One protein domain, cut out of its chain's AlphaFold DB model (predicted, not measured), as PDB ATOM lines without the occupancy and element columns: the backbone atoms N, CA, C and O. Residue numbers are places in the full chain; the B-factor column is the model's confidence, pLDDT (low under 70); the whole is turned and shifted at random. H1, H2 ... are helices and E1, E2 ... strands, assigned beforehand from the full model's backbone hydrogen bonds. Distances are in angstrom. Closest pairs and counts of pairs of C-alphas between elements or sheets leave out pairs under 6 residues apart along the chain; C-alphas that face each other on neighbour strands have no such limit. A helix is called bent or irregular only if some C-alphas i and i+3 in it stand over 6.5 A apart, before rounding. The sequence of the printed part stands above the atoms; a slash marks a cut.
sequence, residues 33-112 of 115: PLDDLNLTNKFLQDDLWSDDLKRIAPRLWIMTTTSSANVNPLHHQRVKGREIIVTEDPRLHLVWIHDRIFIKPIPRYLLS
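What this domain is: This is residues 33 to 112 of the 115 residues of an uncharacterized protein of Alternaria arborescens (UniProt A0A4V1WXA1). The printed part is a loose, elongated, open loop of chain, with H1 and H2 making one side and a small parallel pair of strands, E1 and E2, on the other, where the short helix H3 lies over the pair and the long link of residues 87 to 99 joins the two strands. H1 and H2 follow each other along one side, away from E1 and E2, the chain folds back to H3 through residues 64 to 73, and the small helix H4 comes after E2; residues 33 to 45 and 55 to 70 stick out. The printed part has 80 residues, with four named helices and two named strands in the order H1, H2, H3, E1, E2, H4, and its class is mostly helix. It is loose, with a radius of gyration of the C-alphas of 15.4 A, and spans 45 by 28 by 20 A.

Where its parts are: H1 is residues 37 to 48, 15.7 A from first to last C-alpha, and its C-alpha 37 is at (-27.315, -59.542, 13.277). H2 is residues 51 to 63, 18.0 A long; it is irregular, with C-alphas 58 and 61 7.2 A apart. H3 is residues 74 to 79, 8.9 A long. E1, residues 83 to 86, and E2, residues 100 to 103, with C-alpha 100 at (-46.190, -30.171, 23.358), are each 9.8 A long. H4 is residues 108 to 111, 5.2 A long, and ends with C-alpha 111 at (-39.091, -47.604, 4.639).

How they stand to each other: E1 and E2 are parallel neighbours at 29 degrees; N 85 and O 101, 2.9 A apart, and N 103 and O 85, 2.8 A apart, are within hydrogen-bond range. Residues 96 to 97 pair with residues 100 to 101 of E2, antiparallel. The closest C-alphas of H3 and E1 are those of Arg 78 and Ile 84, 7.3 A apart. Those of H3 and E2 are Gln 77 and Ile 101, 7.9 A apart. H1 touches no helix, and it is apart from E1 and E2. H2 is apart from both strands too, and H4 is apart from H1. Each O i to N i+4 pair is within hydrogen-bond range in H1 and H3, against 4 of 9 in H2, which has 7 of 10 O i to N i+3 pairs within range; H4 is too short for an O i to N i+4 pair.

The domain as a whole: The two C-alphas farthest apart are those of Asp 35 and Lys 80, 45.3 A. The link from E1 to E2, 13 residues, is long. The printed part has no cut. The mean pLDDT of the printed part is 87.6, and residues 63 to 70 are under 70.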
ATOM      1  N   PRO A  33     -23.929 -52.196  11.071       90.81
ATOM      2  CA  PRO A  33     -23.731 -53.080   9.928       90.81
ATOM      3  C   PRO A  33     -24.848 -54.125   9.834       90.81
ATOM      4  O   PRO A  33     -25.217 -54.729  10.836       90.81
ATOM      5  N   LEU A  34     -25.345 -54.380   8.620       87.19
ATOM      6  CA  LEU A  34     -26.380 -55.393   8.365       87.19
ATOM      7  C   LEU A  34     -25.855 -56.827   8.517       87.19
ATOM      8  O   LEU A  34     -26.634 -57.738   8.793       87.19
ATOM      9  N   ASP A  35     -24.542 -57.012   8.378       89.06
ATOM     10  CA  ASP A  35     -23.884 -58.315   8.511       89.06
ATOM     11  C   ASP A  35     -23.827 -58.793   9.975       89.06
ATOM     12  O   ASP A  35     -23.818 -59.997  10.239       89.06
ATOM     13  N   ASP A  36     -23.821 -57.866  10.944       92.06
ATOM     14  CA  ASP A  36     -23.869 -58.196  12.371       92.06
ATOM     15  C   ASP A  36     -25.315 -58.177  12.877       92.06
ATOM     16  O   ASP A  36     -25.854 -57.163  13.341       92.06
ATOM     17  N   LEU A  37     -25.949 -59.348  12.807       90.44
ATOM     18  CA  LEU A  37     -27.315 -59.542  13.277       90.44
ATOM     19  C   LEU A  37     -27.465 -59.320  14.786       90.44
ATOM     20  O   LEU A  37     -28.541 -58.920  15.222       90.44
ATOM     21  N   ASN A  38     -26.439 -59.570  15.604       94.19
ATOM     22  CA  ASN A  38     -26.557 -59.408  17.055       94.19
ATOM     23  C   ASN A  38     -26.581 -57.927  17.429       94.19
ATOM     24  O   ASN A  38     -27.450 -57.494  18.190       94.19
ATOM     25  N   LEU A  39     -25.660 -57.149  16.858       93.06
ATOM     26  CA  LEU A  39     -25.614 -55.702  17.038       93.06
ATOM     27  C   LEU A  39     -26.893 -55.061  16.491       93.06
ATOM     28  O   LEU A  39     -27.552 -54.308  17.207       93.06
ATOM     29  N   THR A  40     -27.291 -55.420  15.267       93.06
ATOM     30  CA  THR A  40     -28.511 -54.896  14.640       93.06
ATOM     31  C   THR A  40     -29.753 -55.222  15.464       93.06
ATOM     32  O   THR A  40     -30.542 -54.327  15.749       93.06
ATOM     33  N   ASN A  41     -29.926 -56.467  15.918       93.75
ATOM     34  CA  ASN A  41     -31.084 -56.832  16.740       93.75
ATOM     35  C   ASN A  41     -31.112 -56.084  18.071       93.75
ATOM     36  O   ASN A  41     -32.179 -55.634  18.486       93.75
ATOM     37  N   LYS A  42     -29.959 -55.921  18.728       94.06
ATOM     38  CA  LYS A  42     -29.869 -55.137  19.961       94.06
ATOM     39  C   LYS A  42     -30.275 -53.683  19.718       94.06
ATOM     40  O   LYS A  42     -31.103 -53.155  20.449       94.06
ATOM     41  N   PHE A  43     -29.759 -53.075  18.650       93.94
ATOM     42  CA  PHE A  43     -30.139 -51.723  18.249       93.94
ATOM     43  C   PHE A  43     -31.648 -51.603  17.996       93.94
ATOM     44  O   PHE A  43     -32.282 -50.684  18.500       93.94
ATOM     45  N   LEU A  44     -32.246 -52.543  17.257       93.12
ATOM     46  CA  LEU A  44     -33.682 -52.523  16.965       93.12
ATOM     47  C   LEU A  44     -34.537 -52.702  18.222       93.12
ATOM     48  O   LEU A  44     -35.595 -52.084  18.322       93.12
ATOM     49  N   GLN A  45     -34.096 -53.532  19.170       92.38
ATOM     50  CA  GLN A  45     -34.761 -53.660  20.465       92.38
ATOM     51  C   GLN A  45     -34.716 -52.331  21.216       92.38
ATOM     52  O   GLN A  45     -35.765 -51.836  21.612       92.38
ATOM     53  N   ASP A  46     -33.546 -51.712  21.338       90.06
ATOM     54  CA  ASP A  46     -33.401 -50.443  22.055       90.06
ATOM     55  C   ASP A  46     -34.168 -49.288  21.371       90.06
ATOM     56  O   ASP A  46     -34.731 -48.422  22.044       90.06
ATOM     57  N   ASP A  47     -34.228 -49.276  20.034       91.75
ATOM     58  CA  ASP A  47     -34.860 -48.208  19.256       91.75
ATOM     59  C   ASP A  47     -36.392 -48.328  19.190       91.75
ATOM     60  O   ASP A  47     -37.105 -47.325  19.302       91.75
ATOM     61  N   LEU A  48     -36.920 -49.538  18.987       90.06
ATOM     62  CA  LEU A  48     -38.348 -49.754  18.723       90.06
ATOM     63  C   LEU A  48     -39.127 -50.191  19.961       90.06
ATOM     64  O   LEU A  48     -40.349 -50.026  20.006       90.06
ATOM     65  N   TRP A  49     -38.457 -50.781  20.949       88.69
ATOM     66  CA  TRP A  49     -39.119 -51.397  22.086       88.69
ATOM     67  C   TRP A  49     -39.072 -50.511  23.328       88.69
ATOM     68  O   TRP A  49     -38.067 -49.894  23.664       88.69
ATOM     69  N   SER A  50     -40.186 -50.481  24.059       88.00
ATOM     70  CA  SER A  50     -40.277 -49.809  25.350       88.00
ATOM     71  C   SER A  50     -40.919 -50.732  26.380       88.00
ATOM     72  O   SER A  50     -42.137 -50.941  26.387       88.00
ATOM     73  N   ASP A  51     -40.098 -51.265  27.286       87.75
ATOM     74  CA  ASP A  51     -40.571 -52.126  28.374       87.75
ATOM     75  C   ASP A  51     -41.459 -51.379  29.371       87.75
ATOM     76  O   ASP A  51     -42.410 -51.948  29.909       87.75
ATOM     77  N   ASP A  52     -41.181 -50.096  29.607       86.00
ATOM     78  CA  ASP A  52     -42.014 -49.253  30.464       86.00
ATOM     79  C   ASP A  52     -43.419 -49.111  29.876       86.00
ATOM     80  O   ASP A  52     -44.402 -49.372  30.576       86.00
ATOM     81  N   LEU A  53     -43.519 -48.792  28.577       83.50
ATOM     82  CA  LEU A  53     -44.803 -48.665  27.890       83.50
ATOM     83  C   LEU A  53     -45.567 -49.993  27.904       83.50
ATOM     84  O   LEU A  53     -46.759 -50.024  28.212       83.50
ATOM     85  N   LYS A  54     -44.874 -51.110  27.650       87.19
ATOM     86  CA  LYS A  54     -45.467 -52.452  27.697       87.19
ATOM     87  C   LYS A  54     -46.012 -52.797  29.085       87.19
ATOM     88  O   LYS A  54     -47.084 -53.393  29.193       87.19
ATOM     89  N   ARG A  55     -45.313 -52.397  30.151       90.44
ATOM     90  CA  ARG A  55     -45.726 -52.638  31.542       90.44
ATOM     91  C   ARG A  55     -46.952 -51.819  31.937       90.44
ATOM     92  O   ARG A  55     -47.792 -52.312  32.691       90.44
ATOM     93  N   ILE A  56     -47.067 -50.584  31.444       87.00
ATOM     94  CA  ILE A  56     -48.213 -49.711  31.743       87.00
ATOM     95  C   ILE A  56     -49.393 -49.915  30.790       87.00
ATOM     96  O   ILE A  56     -50.500 -49.517  31.143       87.00
ATOM     97  N   ALA A  57     -49.198 -50.555  29.630       85.62
ATOM     98  CA  ALA A  57     -50.236 -50.757  28.616       85.62
ATOM     99  C   ALA A  57     -51.573 -51.292  29.175       85.62
ATOM    100  O   ALA A  57     -52.610 -50.707  28.856       85.62
ATOM    101  N   PRO A  58     -51.605 -52.287  30.091       87.38
ATOM    102  CA  PRO A  58     -52.859 -52.776  30.678       87.38
ATOM    103  C   PRO A  58     -53.585 -51.763  31.577       87.38
ATOM    104  O   PRO A  58     -54.728 -51.994  31.955       87.38
ATOM    105  N   ARG A  59     -52.924 -50.668  31.969       84.19
ATOM    106  CA  ARG A  59     -53.440 -49.626  32.874       84.19
ATOM    107  C   ARG A  59     -53.782 -48.324  32.147       84.19
ATOM    108  O   ARG A  59     -54.367 -47.435  32.758       84.19
ATOM    109  N   LEU A  60     -53.459 -48.201  30.855       80.19
ATOM    110  CA  LEU A  60     -53.684 -46.971  30.081       80.19
ATOM    111  C   LEU A  60     -55.164 -46.588  29.960       80.19
ATOM    112  O   LEU A  60     -55.470 -45.404  29.823       80.19
ATOM    113  N   TRP A  61     -56.084 -47.551  30.075       80.00
ATOM    114  CA  TRP A  61     -57.528 -47.286  30.088       80.00
ATOM    115  C   TRP A  61     -57.974 -46.438  31.291       80.00
ATOM    116  O   TRP A  61     -59.005 -45.781  31.221       80.00
ATOM    117  N   ILE A  62     -57.196 -46.422  32.381       78.31
ATOM    118  CA  ILE A  62     -57.470 -45.599  33.571       78.31
ATOM    119  C   ILE A  62     -57.054 -44.142  33.321       78.31
ATOM    120  O   ILE A  62     -57.671 -43.215  33.835       78.31
ATOM    121  N   MET A  63     -55.992 -43.936  32.537       69.12
ATOM    122  CA  MET A  63     -55.375 -42.623  32.316       69.12
ATOM    123  C   MET A  63     -55.843 -41.937  31.030       69.12
ATOM    124  O   MET A  63     -55.578 -40.752  30.839       69.12
ATOM    125  N   THR A  64     -56.508 -42.663  30.129       68.12
ATOM    126  CA  THR A  64     -56.882 -42.153  28.807       68.12
ATOM    127  C   THR A  64     -58.257 -42.656  28.387       68.12
ATOM    128  O   THR A  64     -58.604 -43.817  28.591       68.12
ATOM    129  N   THR A  65     -59.045 -41.795  27.741       67.56
ATOM    130  CA  THR A  65     -60.208 -42.251  26.978       67.56
ATOM    131  C   THR A  65     -59.698 -42.868  25.681       67.56
ATOM    132  O   THR A  65     -59.259 -42.144  24.782       67.56
ATOM    133  N   THR A  66     -59.754 -44.194  25.575       62.09
ATOM    134  CA  THR A  66     -59.380 -44.969  24.384       62.09
ATOM    135  C   THR A  66     -60.393 -44.750  23.257       62.09
ATOM    136  O   THR A  66     -61.192 -45.619  22.921       62.09
ATOM    137  N   SER A  67     -60.392 -43.555  22.671       64.38
ATOM    138  CA  SER A  67     -61.224 -43.216  21.520       64.38
ATOM    139  C   SER A  67     -60.345 -42.872  20.329       64.38
ATOM    140  O   SER A  67     -59.536 -41.943  20.386       64.38
ATOM    141  N   SER A  68     -60.537 -43.591  19.223       67.50
ATOM    142  CA  SER A  68     -59.898 -43.281  17.941       67.50
ATOM    143  C   SER A  68     -60.270 -41.884  17.436       67.50
ATOM    144  O   SER A  68     -59.463 -41.248  16.766       67.50
ATOM    145  N   ALA A  69     -61.429 -41.350  17.840       67.50
ATOM    146  CA  ALA A  69     -61.843 -39.982  17.525       67.50
ATOM    147  C   ALA A  69     -60.932 -38.911  18.161       67.50
ATOM    148  O   ALA A  69     -60.895 -37.771  17.700       67.50
ATOM    149  N   ASN A  70     -60.160 -39.264  19.196       65.12
ATOM    150  CA  ASN A  70     -59.194 -38.358  19.823       65.12
ATOM    151  C   ASN A  70     -57.815 -38.367  19.140       65.12
ATOM    152  O   ASN A  70     -56.991 -37.487  19.424       65.12
ATOM    153  N   VAL A  71     -57.565 -39.291  18.206       76.50
ATOM    154  CA  VAL A  71     -56.326 -39.340  17.420       76.50
ATOM    155  C   VAL A  71     -56.426 -38.310  16.298       76.50
ATOM    156  O   VAL A  71     -56.981 -38.553  15.232       76.50
ATOM    157  N   ASN A  72     -55.918 -37.110  16.569       83.56
ATOM    158  CA  ASN A  72     -55.959 -36.009  15.616       83.56
ATOM    159  C   ASN A  72     -54.695 -35.998  14.748       83.56
ATOM    160  O   ASN A  72     -53.598 -36.196  15.283       83.56
ATOM    161  N   PRO A  73     -54.822 -35.716  13.439       89.50
ATOM    162  CA  PRO A  73     -53.674 -35.607  12.549       89.50
ATOM    163  C   PRO A  73     -52.754 -34.454  12.974       89.50
ATOM    164  O   PRO A  73     -53.192 -33.494  13.608       89.50
ATOM    165  N   LEU A  74     -51.473 -34.518  12.596       90.38
ATOM    166  CA  LEU A  74     -50.445 -33.587  13.088       90.38
ATOM    167  C   LEU A  74     -50.745 -32.116  12.784       90.38
ATOM    168  O   LEU A  74     -50.522 -31.250  13.627       90.38
ATOM    169  N   HIS A  75     -51.324 -31.826  11.620       90.94
ATOM    170  CA  HIS A  75     -51.742 -30.464  11.287       90.94
ATOM    171  C   HIS A  75     -52.813 -29.939  12.261       90.94
ATOM    172  O   HIS A  75     -52.780 -28.774  12.642       90.94
ATOM    173  N   HIS A  76     -53.718 -30.800  12.730       91.69
ATOM    174  CA  HIS A  76     -54.741 -30.432  13.705       91.69
ATOM    175  C   HIS A  76     -54.150 -30.304  15.117       91.69
ATOM    176  O   HIS A  76     -54.595 -29.454  15.882       91.69
ATOM    177  N   GLN A  77     -53.099 -31.059  15.460       91.31
ATOM    178  CA  GLN A  77     -52.364 -30.839  16.715       91.31
ATOM    179  C   GLN A  77     -51.833 -29.398  16.792       91.31
ATOM    180  O   GLN A  77     -52.012 -28.742  17.815       91.31
ATOM    181  N   ARG A  78     -51.301 -28.862  15.681       91.00
ATOM    182  CA  ARG A  78     -50.876 -27.452  15.600       91.00
ATOM    183  C   ARG A  78     -52.033 -26.470  15.772       91.00
ATOM    184  O   ARG A  78     -51.885 -25.482  16.480       91.00
ATOM    185  N   VAL A  79     -53.191 -26.748  15.170       93.81
ATOM    186  CA  VAL A  79     -54.407 -25.923  15.339       93.81
ATOM    187  C   VAL A  79     -54.883 -25.912  16.796       93.81
ATOM    188  O   VAL A  79     -55.361 -24.891  17.276       93.81
ATOM    189  N   LYS A  80     -54.687 -27.010  17.536       89.12
ATOM    190  CA  LYS A  80     -54.956 -27.099  18.983       89.12
ATOM    191  C   LYS A  80     -53.915 -26.381  19.854       89.12
ATOM    192  O   LYS A  80     -53.937 -26.546  21.070       89.12
ATOM    193  N   GLY A  81     -52.997 -25.627  19.249       90.88
ATOM    194  CA  GLY A  81     -51.937 -24.909  19.952       90.88
ATOM    195  C   GLY A  81     -50.801 -25.805  20.437       90.88
ATOM    196  O   GLY A  81     -50.066 -25.387  21.322       90.88
ATOM    197  N   ARG A  82     -50.656 -27.027  19.897       92.88
ATOM    198  CA  ARG A  82     -49.555 -27.918  20.275       92.88
ATOM    199  C   ARG A  82     -48.346 -27.744  19.365       92.88
ATOM    200  O   ARG A  82     -48.459 -27.818  18.140       92.88
ATOM    201  N   GLU A  83     -47.183 -27.594  19.971       95.25
ATOM    202  CA  GLU A  83     -45.877 -27.696  19.342       95.25
ATOM    203  C   GLU A  83     -45.531 -29.169  19.078       95.25
ATOM    204  O   GLU A  83     -45.694 -30.031  19.944       95.25
ATOM    205  N   ILE A  84     -45.061 -29.464  17.865       94.69
ATOM    206  CA  ILE A  84     -44.615 -30.805  17.482       94.69
ATOM    207  C   ILE A  84     -43.115 -30.899  17.737       94.69
ATOM    208  O   ILE A  84     -42.335 -30.227  17.063       94.69
ATOM    209  N   ILE A  85     -42.722 -31.767  18.664       95.69
ATOM    210  CA  ILE A  85     -41.326 -31.998  19.025       95.69
ATOM    211  C   ILE A  85     -40.891 -33.357  18.489       95.69
ATOM    212  O   ILE A  85     -41.481 -34.385  18.814       95.69
ATOM    213  N   VAL A  86     -39.841 -33.366  17.673       95.19
ATOM    214  CA  VAL A  86     -39.230 -34.605  17.182       95.19
ATOM    215  C   VAL A  86     -38.368 -35.210  18.289       95.19
ATOM    216  O   VAL A  86     -37.611 -34.498  18.943       95.19
ATOM    217  N   THR A  87     -38.489 -36.517  18.511       93.56
ATOM    218  CA  THR A  87     -37.712 -37.258  19.517       93.56
ATOM    219  C   THR A  87     -37.207 -38.578  18.946       93.56
ATOM    220  O   THR A  87     -37.829 -39.145  18.057       93.56
ATOM    221  N   GLU A  88     -36.100 -39.093  19.467       91.00
ATOM    222  CA  GLU A  88     -35.619 -40.444  19.152       91.00
ATOM    223  C   GLU A  88     -36.087 -41.477  20.189       91.00
ATOM    224  O   GLU A  88     -36.064 -42.677  19.917       91.00
ATOM    225  N   ASP A  89     -36.581 -41.032  21.351       90.94
ATOM    226  CA  ASP A  89     -37.016 -41.916  22.435       90.94
ATOM    227  C   ASP A  89     -38.386 -42.557  22.120       90.94
ATOM    228  O   ASP A  89     -39.395 -41.837  22.047       90.94
ATOM    229  N   PRO A  90     -38.476 -43.898  21.977       89.62
ATOM    230  CA  PRO A  90     -39.742 -44.586  21.725       89.62
ATOM    231  C   PRO A  90     -40.762 -44.409  22.859       89.62
ATOM    232  O   PRO A  90     -41.963 -44.462  22.601       89.62
ATOM    233  N   ARG A  91     -40.325 -44.137  24.099       88.81
ATOM    234  CA  ARG A  91     -41.220 -43.894  25.249       88.81
ATOM    235  C   ARG A  91     -42.076 -42.644  25.085       88.81
ATOM    236  O   ARG A  91     -43.146 -42.558  25.680       88.81
ATOM    237  N   LEU A  92     -41.592 -41.667  24.323       89.94
ATOM    238  CA  LEU A  92     -42.250 -40.372  24.154       89.94
ATOM    239  C   LEU A  92     -43.095 -40.301  22.879       89.94
ATOM    240  O   LEU A  92     -43.820 -39.328  22.694       89.94
ATOM    241  N   HIS A  93     -43.040 -41.299  21.995       90.06
ATOM    242  CA  HIS A  93     -43.789 -41.263  20.741       90.06
ATOM    243  C   HIS A  93     -45.304 -41.137  20.997       90.06
ATOM    244  O   HIS A  93     -45.918 -42.002  21.616       90.06
ATOM    245  N   LEU A  94     -45.899 -40.047  20.498       86.69
ATOM    246  CA  LEU A  94     -47.309 -39.655  20.648       86.69
ATOM    247  C   LEU A  94     -47.755 -39.302  22.075       86.69
ATOM    248  O   LEU A  94     -48.953 -39.147  22.322       86.69
ATOM    249  N   VAL A  95     -46.816 -39.097  22.997       86.38
ATOM    250  CA  VAL A  95     -47.114 -38.553  24.324       86.38
ATOM    251  C   VAL A  95     -47.235 -37.032  24.231       86.38
ATOM    252  O   VAL A  95     -46.456 -36.367  23.545       86.38
ATOM    253  N   TRP A  96     -48.219 -36.468  24.931       86.81
ATOM    254  CA  TRP A  96     -48.359 -35.024  25.100       86.81
ATOM    255  C   TRP A  96     -47.951 -34.591  26.507       86.81
ATOM    256  O   TRP A  96     -48.152 -35.327  27.472       86.81
ATOM    257  N   ILE A  97     -47.405 -33.386  26.640       87.75
ATOM    258  CA  ILE A  97     -47.198 -32.714  27.927       87.75
ATOM    259  C   ILE A  97     -47.436 -31.222  27.689       87.75
ATOM    260  O   ILE A  97     -46.759 -30.618  26.862       87.75
ATOM    261  N   HIS A  98     -48.404 -30.636  28.395       89.38
ATOM    262  CA  HIS A  98     -48.843 -29.249  28.194       89.38
ATOM    263  C   HIS A  98     -49.230 -28.951  26.730       89.38
ATOM    264  O   HIS A  98     -50.141 -29.572  26.181       89.38
ATOM    265  N   ASP A  99     -48.542 -28.000  26.112       92.19
ATOM    266  CA  ASP A  99     -48.672 -27.542  24.736       92.19
ATOM    267  C   ASP A  99     -47.729 -28.288  23.783       92.19
ATOM    268  O   ASP A  99     -47.513 -27.843  22.667       92.19
ATOM    269  N   ARG A 100     -47.156 -29.428  24.179       93.12
ATOM    270  CA  ARG A 100     -46.190 -30.171  23.358       93.12
ATOM    271  C   ARG A 100     -46.675 -31.578  23.075       93.12
ATOM    272  O   ARG A 100     -47.231 -32.244  23.948       93.12
ATOM    273  N   ILE A 101     -46.435 -32.042  21.855       92.94
ATOM    274  CA  ILE A 101     -46.583 -33.442  21.460       92.94
ATOM    275  C   ILE A 101     -45.253 -33.956  20.920       92.94
ATOM    276  O   ILE A 101     -44.664 -33.358  20.020       92.94
ATOM    277  N   PHE A 102     -44.786 -35.070  21.472       93.88
ATOM    278  CA  PHE A 102     -43.530 -35.691  21.077       93.88
ATOM    279  C   PHE A 102     -43.780 -36.748  20.006       93.88
ATOM    280  O   PHE A 102     -44.708 -37.551  20.105       93.88
ATOM    281  N   ILE A 103     -42.968 -36.750  18.954       94.12
ATOM    282  CA  ILE A 103     -43.118 -37.662  17.823       94.12
ATOM    283  C   ILE A 103     -41.762 -38.227  17.449       94.12
ATOM    284  O   ILE A 103     -40.871 -37.509  17.002       94.12
ATOM    285  N   LYS A 104     -41.650 -39.546  17.573       93.88
ATOM    286  CA  LYS A 104     -40.586 -40.297  16.913       93.88
ATOM    287  C   LYS A 104     -40.884 -40.462  15.418       93.88
ATOM    288  O   LYS A 104     -41.931 -41.029  15.100       93.88
ATOM    289  N   PRO A 105     -40.040 -39.947  14.507       92.56
ATOM    290  CA  PRO A 105     -40.244 -40.116  13.077       92.56
ATOM    291  C   PRO A 105     -40.034 -41.584  12.699       92.56
ATOM    292  O   PRO A 105     -39.289 -42.303  13.365       92.56
ATOM    293  N   ILE A 106     -40.689 -42.034  11.629       90.88
ATOM    294  CA  ILE A 106     -40.548 -43.417  11.162       90.88
ATOM    295  C   ILE A 106     -39.090 -43.641  10.725       90.88
ATOM    296  O   ILE A 106     -38.613 -42.911   9.848       90.88
ATOM    297  N   PRO A 107     -38.378 -44.627  11.300       92.62
ATOM    298  CA  PRO A 107     -36.998 -44.900  10.928       92.62
ATOM    299  C   PRO A 107     -36.848 -45.274   9.450       92.62
ATOM    300  O   PRO A 107     -37.647 -46.032   8.898       92.62
ATOM    301  N   ARG A 108     -35.788 -44.773   8.805       91.81
ATOM    302  CA  ARG A 108     -35.554 -44.937   7.357       91.81
ATOM    303  C   ARG A 108     -35.436 -46.399   6.928       91.81
ATOM    304  O   ARG A 108     -35.892 -46.741   5.841       91.81
ATOM    305  N   TYR A 109     -34.870 -47.259   7.770       91.25
ATOM    306  CA  TYR A 109     -34.748 -48.685   7.478       91.25
ATOM    307  C   TYR A 109     -36.100 -49.401   7.375       91.25
ATOM    308  O   TYR A 109     -36.229 -50.286   6.541       91.25
ATOM    309  N   LEU A 110     -37.139 -48.959   8.096       91.25
ATOM    310  CA  LEU A 110     -38.500 -49.502   7.945       91.25
ATOM    311  C   LEU A 110     -39.173 -49.087   6.628       91.25
ATOM    312  O   LEU A 110     -40.211 -49.632   6.261       91.25
ATOM    313  N   LEU A 111     -38.605 -48.103   5.926       91.94
ATOM    314  CA  LEU A 111     -39.091 -47.604   4.639       91.94
ATOM    315  C   LEU A 111     -38.319 -48.196   3.448       91.94
ATOM    316  O   LEU A 111     -38.500 -47.746   2.310       91.94
ATOM    317  N   SER A 112     -37.455 -49.182   3.708       89.75
ATOM    318  CA  SER A 112     -36.755 -49.978   2.703       89.75
ATOM    319  C   SER A 112     -37.490 -51.301   2.491       89.75
ATOM    320  O   SER A 112     -37.831 -51.968   3.456       89.75
TER     321      SER A 112